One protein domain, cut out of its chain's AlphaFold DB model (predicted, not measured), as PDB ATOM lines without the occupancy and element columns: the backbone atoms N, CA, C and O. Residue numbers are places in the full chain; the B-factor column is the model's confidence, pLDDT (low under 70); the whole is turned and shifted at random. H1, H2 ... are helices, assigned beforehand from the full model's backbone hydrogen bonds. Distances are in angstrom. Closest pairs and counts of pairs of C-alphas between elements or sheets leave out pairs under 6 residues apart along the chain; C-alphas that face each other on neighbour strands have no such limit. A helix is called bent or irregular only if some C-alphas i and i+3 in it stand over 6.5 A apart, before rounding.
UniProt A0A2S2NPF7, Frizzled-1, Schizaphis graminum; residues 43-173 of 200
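What this domain is: This is residues 43 to 173 of the 200 residues of the protein "Frizzled-1" of Schizaphis graminum (UniProt A0A2S2NPF7). You are looking at a long, narrow rod of three helices in a row: the arm H2a of the long bent helix H2 runs in the middle, with H1 along one side and H3 along the other. H2's second arm, H2b, turns off at one end, where a long loop, residues 131 to 151, folds the chain back to H3; at the other end the turn of residues 77 to 82 sticks out. The printed part has 131 residues with three named helices in the order H1, H2, H3 and no named strand, class all helix. It is extended, with a radius of gyration of the C-alphas of 23.2 A and spans of 79 by 26 by 24 A.

Where its parts are: Find C-alpha 43 at (-47.478, 20.971, -6.634); from there H1, residues 43 to 75, runs 48.3 A. It is neither bent nor irregular, but only just: C-alphas 46 and 49 are 6.3 A apart. H2, residues 84 to 130, was assigned as one helix by its hydrogen bonds but is bent, with C-alphas 116 and 119 6.7 A apart. Its arm H2a, residues 84 to 116, begins at C-alpha 84 (-36.515, 32.423, -54.037) and runs 47.9 A; H2b, residues 119 to 130, follows. H3, residues 152 to 173, runs 33.1 A to C-alpha 173 at (-30.716, 38.721, -33.936).

How they stand to each other: H1 and H2a touch as a helical hairpin, at a shallow tilt of 23 degrees, opposite ways; their closest C-alphas, Leu 54 and Val 105, are 7.4 A apart. H2b stands at a steep tilt of 45 degrees to H2a. H3 touches H2a at a shallow tilt of 22 degrees, opposite ways, its closest C-alphas being Pro 103 and Val 161 at 5.5 A. H3 is apart from H1 and from H2b. O i to N i+4 pairs are within hydrogen-bond range in 27 of 29 for H1, 28 of 29 for H2a, 7 of 8 for H2b and 16 of 18 for H3.

The domain as a whole: The C-alphas farthest apart, Arg 81 and Pro 133, are 79.0 A apart. The printed part has no cut; the link from H2 to H3 is long. Look for pLDDT under 70 at residues 43 to 44, 75 to 83 and 141 to 150.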
ATOM      1  N   ARG A  43     -48.448  21.224  -5.560       68.06
ATOM      2  CA  ARG A  43     -47.478  20.971  -6.634       68.06
ATOM      3  C   ARG A  43     -48.175  20.744  -7.979       68.06
ATOM      4  O   ARG A  43     -47.761  21.302  -9.001       68.06
ATOM      5  N   ASP A  44     -49.270  19.989  -7.970       69.19
ATOM      6  CA  ASP A  44     -50.049  19.670  -9.169       69.19
ATOM      7  C   ASP A  44     -50.755  20.904  -9.747       69.19
ATOM      8  O   ASP A  44     -50.773  21.091 -10.964       69.19
ATOM      9  N   MET A  45     -51.232  21.831  -8.910       71.19
ATOM     10  CA  MET A  45     -51.837  23.097  -9.360       71.19
ATOM     11  C   MET A  45     -50.875  23.980 -10.190       71.19
ATOM     12  O   MET A  45     -51.296  24.804 -11.017       71.19
ATOM     13  N   VAL A  46     -49.562  23.834 -10.000       72.38
ATOM     14  CA  VAL A  46     -48.544  24.530 -10.805       72.38
ATOM     15  C   VAL A  46     -48.187  23.734 -12.059       72.38
ATOM     16  O   VAL A  46     -48.063  24.332 -13.131       72.38
ATOM     17  N   LEU A  47     -48.076  22.409 -11.950       74.38
ATOM     18  CA  LEU A  47     -47.667  21.542 -13.054       74.38
ATOM     19  C   LEU A  47     -48.764  21.335 -14.108       74.38
ATOM     20  O   LEU A  47     -48.479  21.418 -15.302       74.38
ATOM     21  N   ILE A  48     -50.012  21.112 -13.690       79.50
ATOM     22  CA  ILE A  48     -51.163  20.877 -14.575       79.50
ATOM     23  C   ILE A  48     -51.291  21.957 -15.662       79.50
ATOM     24  O   ILE A  48     -51.314  21.595 -16.842       79.50
ATOM     25  N   PRO A  49     -51.333  23.269 -15.347       81.62
ATOM     26  CA  PRO A  49     -51.436  24.282 -16.392       81.62
ATOM     27  C   PRO A  49     -50.227  24.249 -17.330       81.62
ATOM     28  O   PRO A  49     -50.398  24.401 -18.536       81.62
ATOM     29  N   LEU A  50     -49.023  23.976 -16.816       77.69
ATOM     30  CA  LEU A  50     -47.808  23.873 -17.626       77.69
ATOM     31  C   LEU A  50     -47.905  22.741 -18.665       77.69
ATOM     32  O   LEU A  50     -47.557  22.930 -19.832       77.69
ATOM     33  N   VAL A  51     -48.430  21.583 -18.255       80.44
ATOM     34  CA  VAL A  51     -48.635  20.413 -19.123       80.44
ATOM     35  C   VAL A  51     -49.745  20.667 -20.146       80.44
ATOM     36  O   VAL A  51     -49.584  20.339 -21.322       80.44
ATOM     37  N   VAL A  52     -50.848  21.311 -19.752       86.31
ATOM     38  CA  VAL A  52     -51.925  21.682 -20.688       86.31
ATOM     39  C   VAL A  52     -51.413  22.657 -21.752       86.31
ATOM     40  O   VAL A  52     -51.652  22.446 -22.945       86.31
ATOM     41  N   TYR A  53     -50.652  23.682 -21.356       82.69
ATOM     42  CA  TYR A  53     -50.014  24.599 -22.303       82.69
ATOM     43  C   TYR A  53     -49.033  23.878 -23.243       82.69
ATOM     44  O   TYR A  53     -48.957  24.246 -24.416       82.69
ATOM     45  N   LEU A  54     -48.336  22.828 -22.787       79.62
ATOM     46  CA  LEU A  54     -47.477  22.000 -23.644       79.62
ATOM     47  C   LEU A  54     -48.283  21.235 -24.700       79.62
ATOM     48  O   LEU A  54     -47.921  21.256 -25.878       79.62
ATOM     49  N   ILE A  55     -49.367  20.567 -24.311       85.88
ATOM     50  CA  ILE A  55     -50.186  19.795 -25.256       85.88
ATOM     51  C   ILE A  55     -50.759  20.729 -26.332       85.88
ATOM     52  O   ILE A  55     -50.658  20.450 -27.526       85.88
ATOM     53  N   LEU A  56     -51.274  21.891 -25.925       88.94
ATOM     54  CA  LEU A  56     -51.771  22.901 -26.862       88.94
ATOM     55  C   LEU A  56     -50.649  23.474 -27.746       88.94
ATOM     56  O   LEU A  56     -50.834  23.638 -28.953       88.94
ATOM     57  N   GLY A  57     -49.474  23.743 -27.171       84.56
ATOM     58  CA  GLY A  57     -48.316  24.271 -27.892       84.56
ATOM     59  C   GLY A  57     -47.753  23.297 -28.931       84.56
ATOM     60  O   GLY A  57     -47.467  23.699 -30.060       84.56
ATOM     61  N   THR A  58     -47.646  22.013 -28.588       85.50
ATOM     62  CA  THR A  58     -47.178  20.954 -29.501       85.50
ATOM     63  C   THR A  58     -48.174  20.698 -30.630       85.50
ATOM     64  O   THR A  58     -47.764  20.607 -31.789       85.50
ATOM     65  N   ALA A  59     -49.479  20.680 -30.336       88.94
ATOM     66  CA  ALA A  59     -50.526  20.554 -31.348       88.94
ATOM     67  C   ALA A  59     -50.512  21.729 -32.342       88.94
ATOM     68  O   ALA A  59     -50.524  21.523 -33.560       88.94
ATOM     69  N   PHE A  60     -50.419  22.963 -31.838       86.94
ATOM     70  CA  PHE A  60     -50.337  24.158 -32.679       86.94
ATOM     71  C   PHE A  60     -49.057  24.185 -33.524       86.94
ATOM     72  O   PHE A  60     -49.108  24.510 -34.712       86.94
ATOM     73  N   TRP A  61     -47.915  23.796 -32.948       86.19
ATOM     74  CA  TRP A  61     -46.646  23.704 -33.672       86.19
ATOM     75  C   TRP A  61     -46.710  22.687 -34.816       86.19
ATOM     76  O   TRP A  61     -46.340  23.018 -35.945       86.19
ATOM     77  N   MET A  62     -47.246  21.490 -34.559       85.69
ATOM     78  CA  MET A  62     -47.445  20.461 -35.585       85.69
ATOM     79  C   MET A  62     -48.344  20.971 -36.718       85.69
ATOM     80  O   MET A  62     -47.988  20.855 -37.893       85.69
ATOM     81  N   ALA A  63     -49.472  21.604 -36.385       89.44
ATOM     82  CA  ALA A  63     -50.382  22.183 -37.374       89.44
ATOM     83  C   ALA A  63     -49.721  23.307 -38.200       89.44
ATOM     84  O   ALA A  63     -49.882  23.368 -39.426       89.44
ATOM     85  N   GLY A  64     -48.933  24.172 -37.555       88.12
ATOM     86  CA  GLY A  64     -48.175  25.237 -38.212       88.12
ATOM     87  C   GLY A  64     -47.089  24.700 -39.147       88.12
ATOM     88  O   GLY A  64     -46.946  25.183 -40.275       88.12
ATOM     89  N   PHE A  65     -46.369  23.656 -38.730       84.50
ATOM     90  CA  PHE A  65     -45.347  23.004 -39.549       84.50
ATOM     91  C   PHE A  65     -45.953  22.351 -40.801       84.50
ATOM     92  O   PHE A  65     -45.479  22.596 -41.914       84.50
ATOM     93  N   VAL A  66     -47.053  21.603 -40.649       87.69
ATOM     94  CA  VAL A  66     -47.780  20.985 -41.775       87.69
ATOM     95  C   VAL A  66     -48.287  22.046 -42.758       87.69
ATOM     96  O   VAL A  66     -48.139  21.886 -43.974       87.69
ATOM     97  N   SER A  67     -48.817  23.159 -42.248       87.50
ATOM     98  CA  SER A  67     -49.288  24.281 -43.071       87.50
ATOM     99  C   SER A  67     -48.158  24.895 -43.905       87.50
ATOM    100  O   SER A  67     -48.314  25.103 -45.110       87.50
ATOM    101  N   LEU A  68     -46.980  25.103 -43.309       80.25
ATOM    102  CA  LEU A  68     -45.798  25.616 -44.011       80.25
ATOM    103  C   LEU A  68     -45.270  24.632 -45.065       80.25
ATOM    104  O   LEU A  68     -44.898  25.052 -46.162       80.25
ATOM    105  N   CYS A  69     -45.260  23.330 -44.770       79.56
ATOM    106  CA  CYS A  69     -44.880  22.297 -45.735       79.56
ATOM    107  C   CYS A  69     -45.840  22.251 -46.932       79.56
ATOM    108  O   CYS A  69     -45.379  22.132 -48.070       79.56
ATOM    109  N   ARG A  70     -47.153  22.406 -46.706       83.94
ATOM    110  CA  ARG A  70     -48.162  22.472 -47.776       83.94
ATOM    111  C   ARG A  70     -47.936  23.677 -48.691       83.94
ATOM    112  O   ARG A  70     -47.925  23.509 -49.907       83.94
ATOM    113  N   ILE A  71     -47.677  24.856 -48.120       82.06
ATOM    114  CA  ILE A  71     -47.392  26.088 -48.878       82.06
ATOM    115  C   ILE A  71     -46.119  25.932 -49.722       82.06
ATOM    116  O   ILE A  71     -46.129  26.258 -50.907       82.06
ATOM    117  N   ARG A  72     -45.041  25.364 -49.159       72.25
ATOM    118  CA  ARG A  72     -43.810  25.086 -49.928       72.25
ATOM    119  C   ARG A  72     -44.047  24.102 -51.071       72.25
ATOM    120  O   ARG A  72     -43.451  24.262 -52.130       72.25
ATOM    121  N   LYS A  73     -44.900  23.093 -50.864       73.00
ATOM    122  CA  LYS A  73     -45.208  22.074 -51.878       73.00
ATOM    123  C   LYS A  73     -45.967  22.666 -53.068       73.00
ATOM    124  O   LYS A  73     -45.626  22.350 -54.199       73.00
ATOM    125  N   VAL A  74     -46.937  23.546 -52.807       74.62
ATOM    126  CA  VAL A  74     -47.704  24.254 -53.849       74.62
ATOM    127  C   VAL A  74     -46.817  25.264 -54.587       74.62
ATOM    128  O   VAL A  74     -46.765  25.257 -55.809       74.62
ATOM    129  N   MET A  75     -46.018  26.050 -53.860       66.81
ATOM    130  CA  MET A  75     -45.159  27.085 -54.451       66.81
ATOM    131  C   MET A  75     -44.054  26.527 -55.368       66.81
ATOM    132  O   MET A  75     -43.622  27.210 -56.293       66.81
ATOM    133  N   LYS A  76     -43.603  25.285 -55.143       62.75
ATOM    134  CA  LYS A  76     -42.591  24.625 -55.988       62.75
ATOM    135  C   LYS A  76     -43.121  24.180 -57.354       62.75
ATOM    136  O   LYS A  76     -42.314  23.962 -58.252       62.75
ATOM    137  N   HIS A  77     -44.436  24.024 -57.503       65.12
ATOM    138  CA  HIS A  77     -45.048  23.550 -58.745       65.12
ATOM    139  C   HIS A  77     -45.269  24.685 -59.766       65.12
ATOM    140  O   HIS A  77     -45.295  24.425 -60.963       65.12
ATOM    141  N   ASP A  78     -45.328  25.946 -59.312       60.88
ATOM    142  CA  ASP A  78     -45.703  27.110 -60.139       60.88
ATOM    143  C   ASP A  78     -44.518  27.956 -60.660       60.88
ATOM    144  O   ASP A  78     -44.706  29.071 -61.145       60.88
ATOM    145  N   GLY A  79     -43.273  27.462 -60.577       61.00
ATOM    146  CA  GLY A  79     -42.118  27.996 -61.329       61.00
ATOM    147  C   GLY A  79     -41.843  29.511 -61.228       61.00
ATOM    148  O   GLY A  79     -41.267  30.101 -62.146       61.00
ATOM    149  N   THR A  80     -42.265  30.182 -60.151       64.81
ATOM    150  CA  THR A  80     -42.284  31.652 -60.089       64.81
ATOM    151  C   THR A  80     -40.893  32.227 -59.769       64.81
ATOM    152  O   THR A  80     -40.436  32.179 -58.632       64.81
ATOM    153  N   ARG A  81     -40.229  32.844 -60.760       58.84
ATOM    154  CA  ARG A  81     -38.823  33.344 -60.742       58.84
ATOM    155  C   ARG A  81     -38.513  34.517 -59.778       58.84
ATOM    156  O   ARG A  81     -37.513  35.206 -59.950       58.84
ATOM    157  N   GLY A  82     -39.352  34.774 -58.774       64.12
ATOM    158  CA  GLY A  82     -39.183  35.853 -57.786       64.12
ATOM    159  C   GLY A  82     -39.397  35.425 -56.332       64.12
ATOM    160  O   GLY A  82     -39.155  36.212 -55.413       64.12
ATOM    161  N   THR A  83     -39.825  34.182 -56.097       67.19
ATOM    162  CA  THR A  83     -40.125  33.674 -54.755       67.19
ATOM    163  C   THR A  83     -38.897  33.134 -54.029       67.19
ATOM    164  O   THR A  83     -38.970  32.989 -52.819       67.19
ATOM    165  N   ASP A  84     -37.737  32.962 -54.672       72.69
ATOM    166  CA  ASP A  84     -36.515  32.423 -54.037       72.69
ATOM    167  C   ASP A  84     -36.075  33.201 -52.782       72.69
ATOM    168  O   ASP A  84     -35.563  32.643 -51.805       72.69
ATOM    169  N   LYS A  85     -36.278  34.527 -52.779       72.75
ATOM    170  CA  LYS A  85     -35.989  35.364 -51.602       72.75
ATOM    171  C   LYS A  85     -37.036  35.202 -50.504       72.75
ATOM    172  O   LYS A  85     -36.672  35.203 -49.327       72.75
ATOM    173  N   LEU A  86     -38.305  35.054 -50.885       73.38
ATOM    174  CA  LEU A  86     -39.411  34.776 -49.968       73.38
ATOM    175  C   LEU A  86     -39.289  33.357 -49.387       73.38
ATOM    176  O   LEU A  86     -39.501  33.170 -48.194       73.38
ATOM    177  N   GLU A  87     -38.834  32.383 -50.174       74.38
ATOM    178  CA  GLU A  87     -38.588  31.001 -49.763       74.38
ATOM    179  C   GLU A  87     -37.455  30.928 -48.738       74.38
ATOM    180  O   GLU A  87     -37.626  30.332 -47.673       74.38
ATOM    181  N   LYS A  88     -36.329  31.614 -48.984       76.19
ATOM    182  CA  LYS A  88     -35.238  31.713 -47.998       76.19
ATOM    183  C   LYS A  88     -35.676  32.405 -46.706       76.19
ATOM    184  O   LYS A  88     -35.223  32.016 -45.629       76.19
ATOM    185  N   LEU A  89     -36.562  33.401 -46.785       77.19
ATOM    186  CA  LEU A  89     -37.139  34.052 -45.606       77.19
ATOM    187  C   LEU A  89     -38.052  33.088 -44.833       77.19
ATOM    188  O   LEU A  89     -37.936  32.971 -43.614       77.19
ATOM    189  N   MET A  90     -38.900  32.346 -45.539       81.75
ATOM    190  CA  MET A  90     -39.868  31.426 -44.947       81.75
ATOM    191  C   MET A  90     -39.212  30.173 -44.346       81.75
ATOM    192  O   MET A  90     -39.616  29.716 -43.276       81.75
ATOM    193  N   ILE A  91     -38.172  29.625 -44.986       80.62
ATOM    194  CA  ILE A  91     -37.367  28.522 -44.433       80.62
ATOM    195  C   ILE A  91     -36.673  28.970 -43.154       80.62
ATOM    196  O   ILE A  91     -36.696  28.246 -42.162       80.62
ATOM    197  N   ARG A  92     -36.115  30.181 -43.151       81.31
ATOM    198  CA  ARG A  92     -35.428  30.733 -41.988       81.31
ATOM    199  C   ARG A  92     -36.359  30.886 -40.784       81.31
ATOM    200  O   ARG A  92     -35.998  30.462 -39.693       81.31
ATOM    201  N   ILE A  93     -37.556  31.439 -40.987       84.38
ATOM    202  CA  ILE A  93     -38.560  31.586 -39.920       84.38
ATOM    203  C   ILE A  93     -38.999  30.209 -39.399       84.38
ATOM    204  O   ILE A  93     -39.105  30.018 -38.190       84.38
ATOM    205  N   GLY A  94     -39.185  29.232 -40.296       83.25
ATOM    206  CA  GLY A  94     -39.542  27.865 -39.913       83.25
ATOM    207  C   GLY A  94     -38.446  27.139 -39.127       83.25
ATOM    208  O   GLY A  94     -38.743  26.462 -38.154       83.25
ATOM    209  N   VAL A  95     -37.173  27.286 -39.498       82.50
ATOM    210  CA  VAL A  95     -36.065  26.671 -38.745       82.50
ATOM    211  C   VAL A  95     -35.954  27.276 -37.347       82.50
ATOM    212  O   VAL A  95     -35.774  26.535 -36.384       82.50
ATOM    213  N   PHE A  96     -36.114  28.594 -37.209       80.06
ATOM    214  CA  PHE A  96     -36.074  29.234 -35.894       80.06
ATOM    215  C   PHE A  96     -37.229  28.820 -34.988       80.06
ATOM    216  O   PHE A  96     -37.007  28.642 -33.793       80.06
ATOM    217  N   SER A  97     -38.435  28.627 -35.532       83.44
ATOM    218  CA  SER A  97     -39.557  28.150 -34.721       83.44
ATOM    219  C   SER A  97     -39.310  26.731 -34.206       83.44
ATOM    220  O   SER A  97     -39.482  26.494 -33.016       83.44
ATOM    221  N   VAL A  98     -38.821  25.807 -35.044       82.38
ATOM    222  CA  VAL A  98     -38.444  24.450 -34.599       82.38
ATOM    223  C   VAL A  98     -37.329  24.490 -33.552       82.38
ATOM    224  O   VAL A  98     -37.449  23.853 -32.506       82.38
ATOM    225  N   LEU A  99     -36.271  25.266 -33.802       83.50
ATOM    226  CA  LEU A  99     -35.123  25.377 -32.900       83.50
ATOM    227  C   LEU A  99     -35.502  25.961 -31.530       83.50
ATOM    228  O   LEU A  99     -34.842  25.644 -30.553       83.50
ATOM    229  N   TYR A 100     -36.545  26.791 -31.444       81.75
ATOM    230  CA  TYR A 100     -37.068  27.324 -30.180       81.75
ATOM    231  C   TYR A 100     -38.021  26.346 -29.474       81.75
ATOM    232  O   TYR A 100     -38.006  26.222 -28.249       81.75
ATOM    233  N   THR A 101     -38.834  25.610 -30.234       83.44
ATOM    234  CA  THR A 101     -39.774  24.632 -29.673       83.44
ATOM    235  C   THR A 101     -39.063  23.422 -29.066       83.44
ATOM    236  O   THR A 101     -39.508  22.927 -28.036       83.44
ATOM    237  N   VAL A 102     -37.946  22.962 -29.640       84.56
ATOM    238  CA  VAL A 102     -37.201  21.797 -29.119       84.56
ATOM    239  C   VAL A 102     -36.693  22.012 -27.679       84.56
ATOM    240  O   VAL A 102     -37.021  21.185 -26.827       84.56
ATOM    241  N   PRO A 103     -35.979  23.109 -27.346       84.75
ATOM    242  CA  PRO A 103     -35.630  23.445 -25.968       84.75
ATOM    243  C   PRO A 103     -36.858  23.598 -25.068       84.75
ATOM    244  O   PRO A 103     -36.847  23.115 -23.946       84.75
ATOM    245  N   ALA A 104     -37.944  24.208 -25.551       82.56
ATOM    246  CA  ALA A 104     -39.159  24.356 -24.749       82.56
ATOM    247  C   ALA A 104     -39.773  22.995 -24.361       82.56
ATOM    248  O   ALA A 104     -40.123  22.784 -23.201       82.56
ATOM    249  N   VAL A 105     -39.852  22.049 -25.303       84.50
ATOM    250  CA  VAL A 105     -40.344  20.686 -25.040       84.50
ATOM    251  C   VAL A 105     -39.386  19.923 -24.123       84.50
ATOM    252  O   VAL A 105     -39.838  19.290 -23.172       84.50
ATOM    253  N   ALA A 106     -38.074  20.017 -24.361       86.81
ATOM    254  CA  ALA A 106     -37.065  19.380 -23.518       86.81
ATOM    255  C   ALA A 106     -37.118  19.894 -22.068       86.81
ATOM    256  O   ALA A 106     -37.088  19.094 -21.138       86.81
ATOM    257  N   GLN A 107     -37.278  21.209 -21.870       83.69
ATOM    258  CA  GLN A 107     -37.392  21.830 -20.546       83.69
ATOM    259  C   GLN A 107     -38.561  21.228 -19.771       83.69
ATOM    260  O   GLN A 107     -38.432  20.876 -18.602       83.69
ATOM    261  N   ILE A 108     -39.710  21.116 -20.432       80.62
ATOM    262  CA  ILE A 108     -40.934  20.639 -19.797       80.62
ATOM    263  C   ILE A 108     -40.861  19.130 -19.548       80.62
ATOM    264  O   ILE A 108     -41.308  18.673 -18.500       80.62
ATOM    265  N   LEU A 109     -40.238  18.356 -20.441       84.44
ATOM    266  CA  LEU A 109     -39.992  16.931 -20.214       84.44
ATOM    267  C   LEU A 109     -39.113  16.700 -18.976       84.44
ATOM    268  O   LEU A 109     -39.437  15.838 -18.159       84.44
ATOM    269  N   CYS A 110     -38.058  17.501 -18.797       83.06
ATOM    270  CA  CYS A 110     -37.237  17.462 -17.586       83.06
ATOM    271  C   CYS A 110     -38.067  17.771 -16.329       83.06
ATOM    272  O   CYS A 110     -37.932  17.066 -15.332       83.06
ATOM    273  N   LEU A 111     -38.967  18.762 -16.385       78.56
ATOM    274  CA  LEU A 111     -39.854  19.109 -15.263       78.56
ATOM    275  C   LEU A 111     -40.850  17.986 -14.924       78.56
ATOM    276  O   LEU A 111     -41.082  17.705 -13.750       78.56
ATOM    277  N   VAL A 112     -41.424  17.318 -15.930       81.44
ATOM    278  CA  VAL A 112     -42.331  16.174 -15.722       81.44
ATOM    279  C   VAL A 112     -41.573  14.976 -15.151       81.44
ATOM    280  O   VAL A 112     -42.057  14.324 -14.227       81.44
ATOM    281  N   TYR A 113     -40.371  14.700 -15.660       83.94
ATOM    282  CA  TYR A 113     -39.527  13.630 -15.135       83.94
ATOM    283  C   TYR A 113     -39.156  13.870 -13.667       83.94
ATOM    284  O   TYR A 113     -39.237  12.943 -12.856       83.94
ATOM    285  N   GLU A 114     -38.772  15.104 -13.329       78.62
ATOM    286  CA  GLU A 114     -38.488  15.520 -11.956       78.62
ATOM    287  C   GLU A 114     -39.726  15.302 -11.086       78.62
ATOM    288  O   GLU A 114     -39.651  14.581 -10.098       78.62
ATOM    289  N   HIS A 115     -40.892  15.789 -11.507       77.06
ATOM    290  CA  HIS A 115     -42.130  15.643 -10.746       77.06
ATOM    291  C   HIS A 115     -42.500  14.186 -10.415       77.06
ATOM    292  O   HIS A 115     -42.870  13.888  -9.277       77.06
ATOM    293  N   VAL A 116     -42.391  13.276 -11.388       81.69
ATOM    294  CA  VAL A 116     -42.754  11.859 -11.202       81.69
ATOM    295  C   VAL A 116     -41.777  11.143 -10.266       81.69
ATOM    296  O   VAL A 116     -42.191  10.316  -9.455       81.69
ATOM    297  N   ASN A 117     -40.479  11.447 -10.355       79.12
ATOM    298  CA  ASN A 117     -39.457  10.731  -9.587       79.12
ATOM    299  C   ASN A 117     -39.145  11.369  -8.224       79.12
ATOM    300  O   ASN A 117     -38.656  10.668  -7.333       79.12
ATOM    301  N   LEU A 118     -39.472  12.650  -8.018       77.19
ATOM    302  CA  LEU A 118     -39.175  13.387  -6.785       77.19
ATOM    303  C   LEU A 118     -39.795  12.725  -5.550       77.19
ATOM    304  O   LEU A 118     -39.125  12.605  -4.528       77.19
ATOM    305  N   SER A 119     -41.020  12.199  -5.664       75.00
ATOM    306  CA  SER A 119     -41.704  11.508  -4.560       75.00
ATOM    307  C   SER A 119     -40.970  10.244  -4.092       75.00
ATOM    308  O   SER A 119     -41.017   9.901  -2.919       75.00
ATOM    309  N   SER A 120     -40.254   9.551  -4.983       76.31
ATOM    310  CA  SER A 120     -39.419   8.404  -4.591       76.31
ATOM    311  C   SER A 120     -38.065   8.850  -4.033       76.31
ATOM    312  O   SER A 120     -37.552   8.252  -3.087       76.31
ATOM    313  N   TRP A 121     -37.486   9.913  -4.601       78.69
ATOM    314  CA  TRP A 121     -36.196  10.452  -4.166       78.69
ATOM    315  C   TRP A 121     -36.249  11.035  -2.754       78.69
ATOM    316  O   TRP A 121     -35.314  10.816  -1.990       78.69
ATOM    317  N   ILE A 122     -37.334  11.725  -2.383       75.56
ATOM    318  CA  ILE A 122     -37.480  12.325  -1.047       75.56
ATOM    319  C   ILE A 122     -37.540  11.260   0.055       75.56
ATOM    320  O   ILE A 122     -36.883  11.401   1.084       75.56
ATOM    321  N   ILE A 123     -38.239  10.147  -0.195       76.62
ATOM    322  CA  ILE A 123     -38.338   9.023   0.746       76.62
ATOM    323  C   ILE A 123     -36.961   8.367   0.930       76.62
ATOM    324  O   ILE A 123     -36.519   8.147   2.060       76.62
ATOM    325  N   SER A 124     -36.241   8.131  -0.173       76.94
ATOM    326  CA  SER A 124     -34.886   7.566  -0.134       76.94
ATOM    327  C   SER A 124     -33.892   8.495   0.580       76.94
ATOM    328  O   SER A 124     -33.109   8.049   1.425       76.94
ATOM    329  N   TRP A 125     -33.969   9.804   0.325       76.56
ATOM    330  CA  TRP A 125     -33.152  10.813   1.003       76.56
ATOM    331  C   TRP A 125     -33.414  10.838   2.515       76.56
ATOM    332  O   TRP A 125     -32.464  10.778   3.296       76.56
ATOM    333  N   HIS A 126     -34.685  10.821   2.935       76.25
ATOM    334  CA  HIS A 126     -35.067  10.808   4.350       76.25
ATOM    335  C   HIS A 126     -34.571   9.542   5.066       76.25
ATOM    336  O   HIS A 126     -34.044   9.615   6.176       76.25
ATOM    337  N   SER A 127     -34.654   8.385   4.396       74.69
ATOM    338  CA  SER A 127     -34.124   7.125   4.929       74.69
ATOM    339  C   SER A 127     -32.601   7.145   5.122       74.69
ATOM    340  O   SER A 127     -32.102   6.564   6.082       74.69
ATOM    341  N   THR A 128     -31.870   7.862   4.258       76.50
ATOM    342  CA  THR A 128     -30.404   7.976   4.334       76.50
ATOM    343  C   THR A 128     -29.979   8.947   5.435       76.50
ATOM    344  O   THR A 128     -29.083   8.631   6.212       76.50
ATOM    345  N   LEU A 129     -30.628  10.113   5.546       78.44
ATOM    346  CA  LEU A 129     -30.287  11.103   6.577       78.44
ATOM    347  C   LEU A 129     -30.595  10.620   7.989       78.44
ATOM    348  O   LEU A 129     -29.854  10.941   8.911       78.44
ATOM    349  N   CYS A 130     -31.670   9.851   8.162       78.38
ATOM    350  CA  CYS A 130     -32.039   9.321   9.468       78.38
ATOM    351  C   CYS A 130     -31.028   8.288  10.011       78.38
ATOM    352  O   CYS A 130     -30.933   8.081  11.218       78.38
ATOM    353  N   GLN A 131     -30.247   7.646   9.134       77.50
ATOM    354  CA  GLN A 131     -29.166   6.737   9.537       77.50
ATOM    355  C   GLN A 131     -27.888   7.474   9.955       77.50
ATOM    356  O   GLN A 131     -27.013   6.873  10.581       77.50
ATOM    357  N   ASP A 132     -27.756   8.752   9.603       79.12
ATOM    358  CA  ASP A 132     -26.569   9.542   9.889       79.12
ATOM    359  C   ASP A 132     -26.700  10.146  11.305       79.12
ATOM    360  O   ASP A 132     -27.600  10.955  11.553       79.12
ATOM    361  N   PRO A 133     -25.822   9.794  12.268       74.44
ATOM    362  CA  PRO A 133     -25.967  10.175  13.680       74.44
ATOM    363  C   PRO A 133     -25.879  11.687  13.940       74.44
ATOM    364  O   PRO A 133     -26.055  12.136  15.072       74.44
ATOM    365  N   LYS A 134     -25.591  12.488  12.909       77.38
ATOM    366  CA  LYS A 134     -25.595  13.955  12.963       77.38
ATOM    367  C   LYS A 134     -26.997  14.562  12.996       77.38
ATOM    368  O   LYS A 134     -27.121  15.721  13.392       77.38
ATOM    369  N   TYR A 135     -28.031  13.826  12.589       77.12
ATOM    370  CA  TYR A 135     -29.393  14.345  12.481       77.12
ATOM    371  C   TYR A 135     -30.358  13.497  13.321       77.12
ATOM    372  O   TYR A 135     -30.471  12.293  13.130       77.12
ATOM    373  N   ALA A 136     -31.077  14.121  14.257       71.56
ATOM    374  CA  ALA A 136     -32.039  13.440  15.127       71.56
ATOM    375  C   ALA A 136     -33.455  13.464  14.519       71.56
ATOM    376  O   ALA A 136     -34.339  14.157  15.023       71.56
ATOM    377  N   LEU A 137     -33.662  12.752  13.406       77.88
ATOM    378  CA  LEU A 137     -34.980  12.591  12.776       77.88
ATOM    379  C   LEU A 137     -35.524  11.168  13.011       77.88
ATOM    380  O   LEU A 137     -34.739  10.229  13.093       77.88
ATOM    381  N   PRO A 138     -36.851  10.976  13.126       76.69
ATOM    382  CA  PRO A 138     -37.455   9.648  13.210       76.69
ATOM    383  C   PRO A 138     -37.488   8.957  11.835       76.69
ATOM    384  O   PRO A 138     -37.951   9.531  10.849       76.69
ATOM    385  N   CYS A 139     -37.022   7.706  11.760       76.56
ATOM    386  CA  CYS A 139     -36.956   6.969  10.493       76.56
ATOM    387  C   CYS A 139     -38.340   6.435  10.085       76.56
ATOM    388  O   CYS A 139     -39.095   5.975  10.946       76.56
ATOM    389  N   PRO A 140     -38.675   6.427   8.780       73.12
ATOM    390  CA  PRO A 140     -39.896   5.792   8.294       73.12
ATOM    391  C   PRO A 140     -39.851   4.273   8.529       73.12
ATOM    392  O   PRO A 140     -38.805   3.638   8.416       73.12
ATOM    393  N   SER A 141     -41.003   3.682   8.844       65.50
ATOM    394  CA  SER A 141     -41.148   2.272   9.241       65.50
ATOM    395  C   SER A 141     -40.977   1.255   8.104       65.50
ATOM    396  O   SER A 141     -40.881   0.060   8.377       65.50
ATOM    397  N   GLN A 142     -40.902   1.700   6.844       65.38
ATOM    398  CA  GLN A 142     -40.541   0.847   5.709       65.38
ATOM    399  C   GLN A 142     -39.188   1.263   5.115       65.38
ATOM    400  O   GLN A 142     -39.028   2.424   4.732       65.38
ATOM    401  N   PRO A 143     -38.225   0.332   4.984       56.28
ATOM    402  CA  PRO A 143     -36.992   0.588   4.259       56.28
ATOM    403  C   PRO A 143     -37.304   0.683   2.759       56.28
ATOM    404  O   PRO A 143     -37.633  -0.311   2.115       56.28
ATOM    405  N   SER A 144     -37.223   1.888   2.199       58.78
ATOM    406  CA  SER A 144     -37.247   2.089   0.750       58.78
ATOM    407  C   SER A 144     -35.890   1.742   0.139       58.78
ATOM    408  O   SER A 144     -34.852   2.037   0.728       58.78
ATOM    409  N   ASP A 145     -35.914   1.165  -1.059       59.34
ATOM    410  CA  ASP A 145     -34.746   0.708  -1.811       59.34
ATOM    411  C   ASP A 145     -33.654   1.812  -1.926       59.34
ATOM    412  O   ASP A 145     -33.907   2.870  -2.516       59.34
ATOM    413  N   PRO A 146     -32.431   1.615  -1.390       56.66
ATOM    414  CA  PRO A 146     -31.373   2.641  -1.338       56.66
ATOM    415  C   PRO A 146     -30.765   2.997  -2.710       56.66
ATOM    416  O   PRO A 146     -29.860   3.833  -2.809       56.66
ATOM    417  N   GLY A 147     -31.233   2.364  -3.789       57.41
ATOM    418  CA  GLY A 147     -30.709   2.545  -5.143       57.41
ATOM    419  C   GLY A 147     -31.295   3.725  -5.925       57.41
ATOM    420  O   GLY A 147     -30.685   4.161  -6.904       57.41
ATOM    421  N   ARG A 148     -32.455   4.272  -5.534       61.88
ATOM    422  CA  ARG A 148     -33.169   5.271  -6.352       61.88
ATOM    423  C   ARG A 148     -32.738   6.697  -6.005       61.88
ATOM    424  O   ARG A 148     -33.470   7.465  -5.390       61.88
ATOM    425  N   LYS A 149     -31.515   7.035  -6.408       66.12
ATOM    426  CA  LYS A 149     -30.920   8.364  -6.218       66.12
ATOM    427  C   LYS A 149     -31.411   9.352  -7.287       66.12
ATOM    428  O   LYS A 149     -31.676   8.934  -8.418       66.12
ATOM    429  N   PRO A 150     -31.501  10.655  -6.969       67.69
ATOM    430  CA  PRO A 150     -31.731  11.683  -7.973       67.69
ATOM    431  C   PRO A 150     -30.620  11.668  -9.027       67.69
ATOM    432  O   PRO A 150     -29.435  11.787  -8.713       67.69
ATOM    433  N   SER A 151     -30.997  11.516 -10.296       73.50
ATOM    434  CA  SER A 151     -30.066  11.553 -11.424       73.50
ATOM    435  C   SER A 151     -29.617  12.996 -11.675       73.50
ATOM    436  O   SER A 151     -30.365  13.791 -12.245       73.50
ATOM    437  N   PHE A 152     -28.388  13.326 -11.263       72.69
ATOM    438  CA  PHE A 152     -27.767  14.651 -11.427       72.69
ATOM    439  C   PHE A 152     -27.776  15.158 -12.883       72.69
ATOM    440  O   PHE A 152     -27.860  16.358 -13.137       72.69
ATOM    441  N   GLU A 153     -27.782  14.233 -13.844       74.88
ATOM    442  CA  GLU A 153     -27.890  14.505 -15.279       74.88
ATOM    443  C   GLU A 153     -29.136  15.327 -15.646       74.88
ATOM    444  O   GLU A 153     -29.049  16.264 -16.438       74.88
ATOM    445  N   VAL A 154     -30.280  15.053 -15.014       76.19
ATOM    446  CA  VAL A 154     -31.534  15.771 -15.297       76.19
ATOM    447  C   VAL A 154     -31.487  17.201 -14.762       76.19
ATOM    448  O   VAL A 154     -31.977  18.126 -15.413       76.19
ATOM    449  N   PHE A 155     -30.825  17.405 -13.620       73.75
ATOM    450  CA  PHE A 155     -30.608  18.741 -13.071       73.75
ATOM    451  C   PHE A 155     -29.722  19.580 -13.995       73.75
ATOM    452  O   PHE A 155     -30.091  20.708 -14.317       73.75
ATOM    453  N   ILE A 156     -28.609  19.032 -14.495       81.44
ATOM    454  CA  ILE A 156     -27.744  19.739 -15.456       81.44
ATOM    455  C   ILE A 156     -28.486  20.015 -16.770       81.44
ATOM    456  O   ILE A 156     -28.398  21.124 -17.308       81.44
ATOM    457  N   ALA A 157     -29.252  19.041 -17.272       80.44
ATOM    458  CA  ALA A 157     -30.026  19.185 -18.500       80.44
ATOM    459  C   ALA A 157     -31.024  20.352 -18.414       80.44
ATOM    460  O   ALA A 157     -31.141  21.118 -19.369       80.44
ATOM    461  N   LYS A 158     -31.675  20.561 -17.259       79.06
ATOM    462  CA  LYS A 158     -32.559  21.717 -17.013       79.06
ATOM    463  C   LYS A 158     -31.845  23.051 -17.261       79.06
ATOM    464  O   LYS A 158     -32.374  23.924 -17.949       79.06
ATOM    465  N   TYR A 159     -30.630  23.213 -16.736       81.75
ATOM    466  CA  TYR A 159     -29.858  24.448 -16.923       81.75
ATOM    467  C   TYR A 159     -29.371  24.600 -18.359       81.75
ATOM    468  O   TYR A 159     -29.496  25.680 -18.935       81.75
ATOM    469  N   PHE A 160     -28.886  23.520 -18.969       84.31
ATOM    470  CA  PHE A 160     -28.454  23.535 -20.363       84.31
ATOM    471  C   PHE A 160     -29.586  23.966 -21.305       84.31
ATOM    472  O   PHE A 160     -29.397  24.839 -22.152       84.31
ATOM    473  N   VAL A 161     -30.790  23.432 -21.110       84.38
ATOM    474  CA  VAL A 161     -31.965  23.799 -21.903       84.38
ATOM    475  C   VAL A 161     -32.373  25.262 -21.681       84.38
ATOM    476  O   VAL A 161     -32.684  25.963 -22.648       84.38
ATOM    477  N   SER A 162     -32.288  25.773 -20.449       80.94
ATOM    478  CA  SER A 162     -32.535  27.198 -20.176       80.94
ATOM    479  C   SER A 162     -31.523  28.128 -20.870       80.94
ATOM    480  O   SER A 162     -31.899  29.174 -21.404       80.94
ATOM    481  N   LEU A 163     -30.252  27.715 -20.954       84.06
ATOM    482  CA  LEU A 163     -29.209  28.443 -21.679       84.06
ATOM    483  C   LEU A 163     -29.465  28.423 -23.190       84.06
ATOM    484  O   LEU A 163     -29.318  29.450 -23.857       84.06
ATOM    485  N   LEU A 164     -29.910  27.284 -23.731       84.62
ATOM    486  CA  LEU A 164     -30.266  27.158 -25.144       84.62
ATOM    487  C   LEU A 164     -31.368  28.142 -25.546       84.62
ATOM    488  O   LEU A 164     -31.255  28.759 -26.603       84.62
ATOM    489  N   VAL A 165     -32.382  28.366 -24.704       83.44
ATOM    490  CA  VAL A 165     -33.423  29.376 -24.977       83.44
ATOM    491  C   VAL A 165     -32.804  30.768 -25.181       83.44
ATOM    492  O   VAL A 165     -33.114  31.426 -26.176       83.44
ATOM    493  N   GLY A 166     -31.854  31.186 -24.340       82.50
ATOM    494  CA  GLY A 166     -31.136  32.460 -24.512       82.50
ATOM    495  C   GLY A 166     -30.245  32.514 -25.764       82.50
ATOM    496  O   GLY A 166     -30.141  33.549 -26.442       82.50
ATOM    497  N   LEU A 167     -29.639  31.382 -26.134       82.38
ATOM    498  CA  LEU A 167     -28.853  31.268 -27.366       82.38
ATOM    499  C   LEU A 167     -29.742  31.370 -28.610       82.38
ATOM    500  O   LEU A 167     -29.380  32.071 -29.557       82.38
ATOM    501  N   THR A 168     -30.932  30.764 -28.606       82.38
ATOM    502  CA  THR A 168     -31.853  30.827 -29.755       82.38
ATOM    503  C   THR A 168     -32.297  32.258 -30.070       82.38
ATOM    504  O   THR A 168     -32.289  32.653 -31.240       82.38
ATOM    505  N   SER A 169     -32.580  33.082 -29.052       80.50
ATOM    506  CA  SER A 169     -32.880  34.509 -29.242       80.50
ATOM    507  C   SER A 169     -31.683  35.301 -29.770       80.50
ATOM    508  O   SER A 169     -31.841  36.165 -30.634       80.50
ATOM    509  N   SER A 170     -30.471  34.974 -29.319       80.75
ATOM    510  CA  SER A 170     -29.243  35.643 -29.763       80.75
ATOM    511  C   SER A 170     -28.938  35.348 -31.238       80.75
ATOM    512  O   SER A 170     -28.639  36.256 -32.019       80.75
ATOM    513  N   VAL A 171     -29.102  34.088 -31.654       76.06
ATOM    514  CA  VAL A 171     -28.898  33.645 -33.043       76.06
ATOM    515  C   VAL A 171     -29.940  34.251 -33.993       76.06
ATOM    516  O   VAL A 171     -29.615  34.569 -35.140       76.06
ATOM    517  N   TRP A 172     -31.173  34.487 -33.532       71.69
ATOM    518  CA  TRP A 172     -32.190  35.187 -34.328       71.69
ATOM    519  C   TRP A 172     -31.713  36.591 -34.731       71.69
ATOM    520  O   TRP A 172     -31.831  36.999 -35.896       71.69
ATOM    521  N   ILE A 173     -31.148  37.327 -33.773       70.06
ATOM    522  CA  ILE A 173     -30.716  38.721 -33.936       70.06
ATOM    523  C   ILE A 173     -29.454  38.809 -34.809       70.06
ATOM    524  O   ILE A 173     -29.300  39.761 -35.584       70.06
TER     525      ILE A 173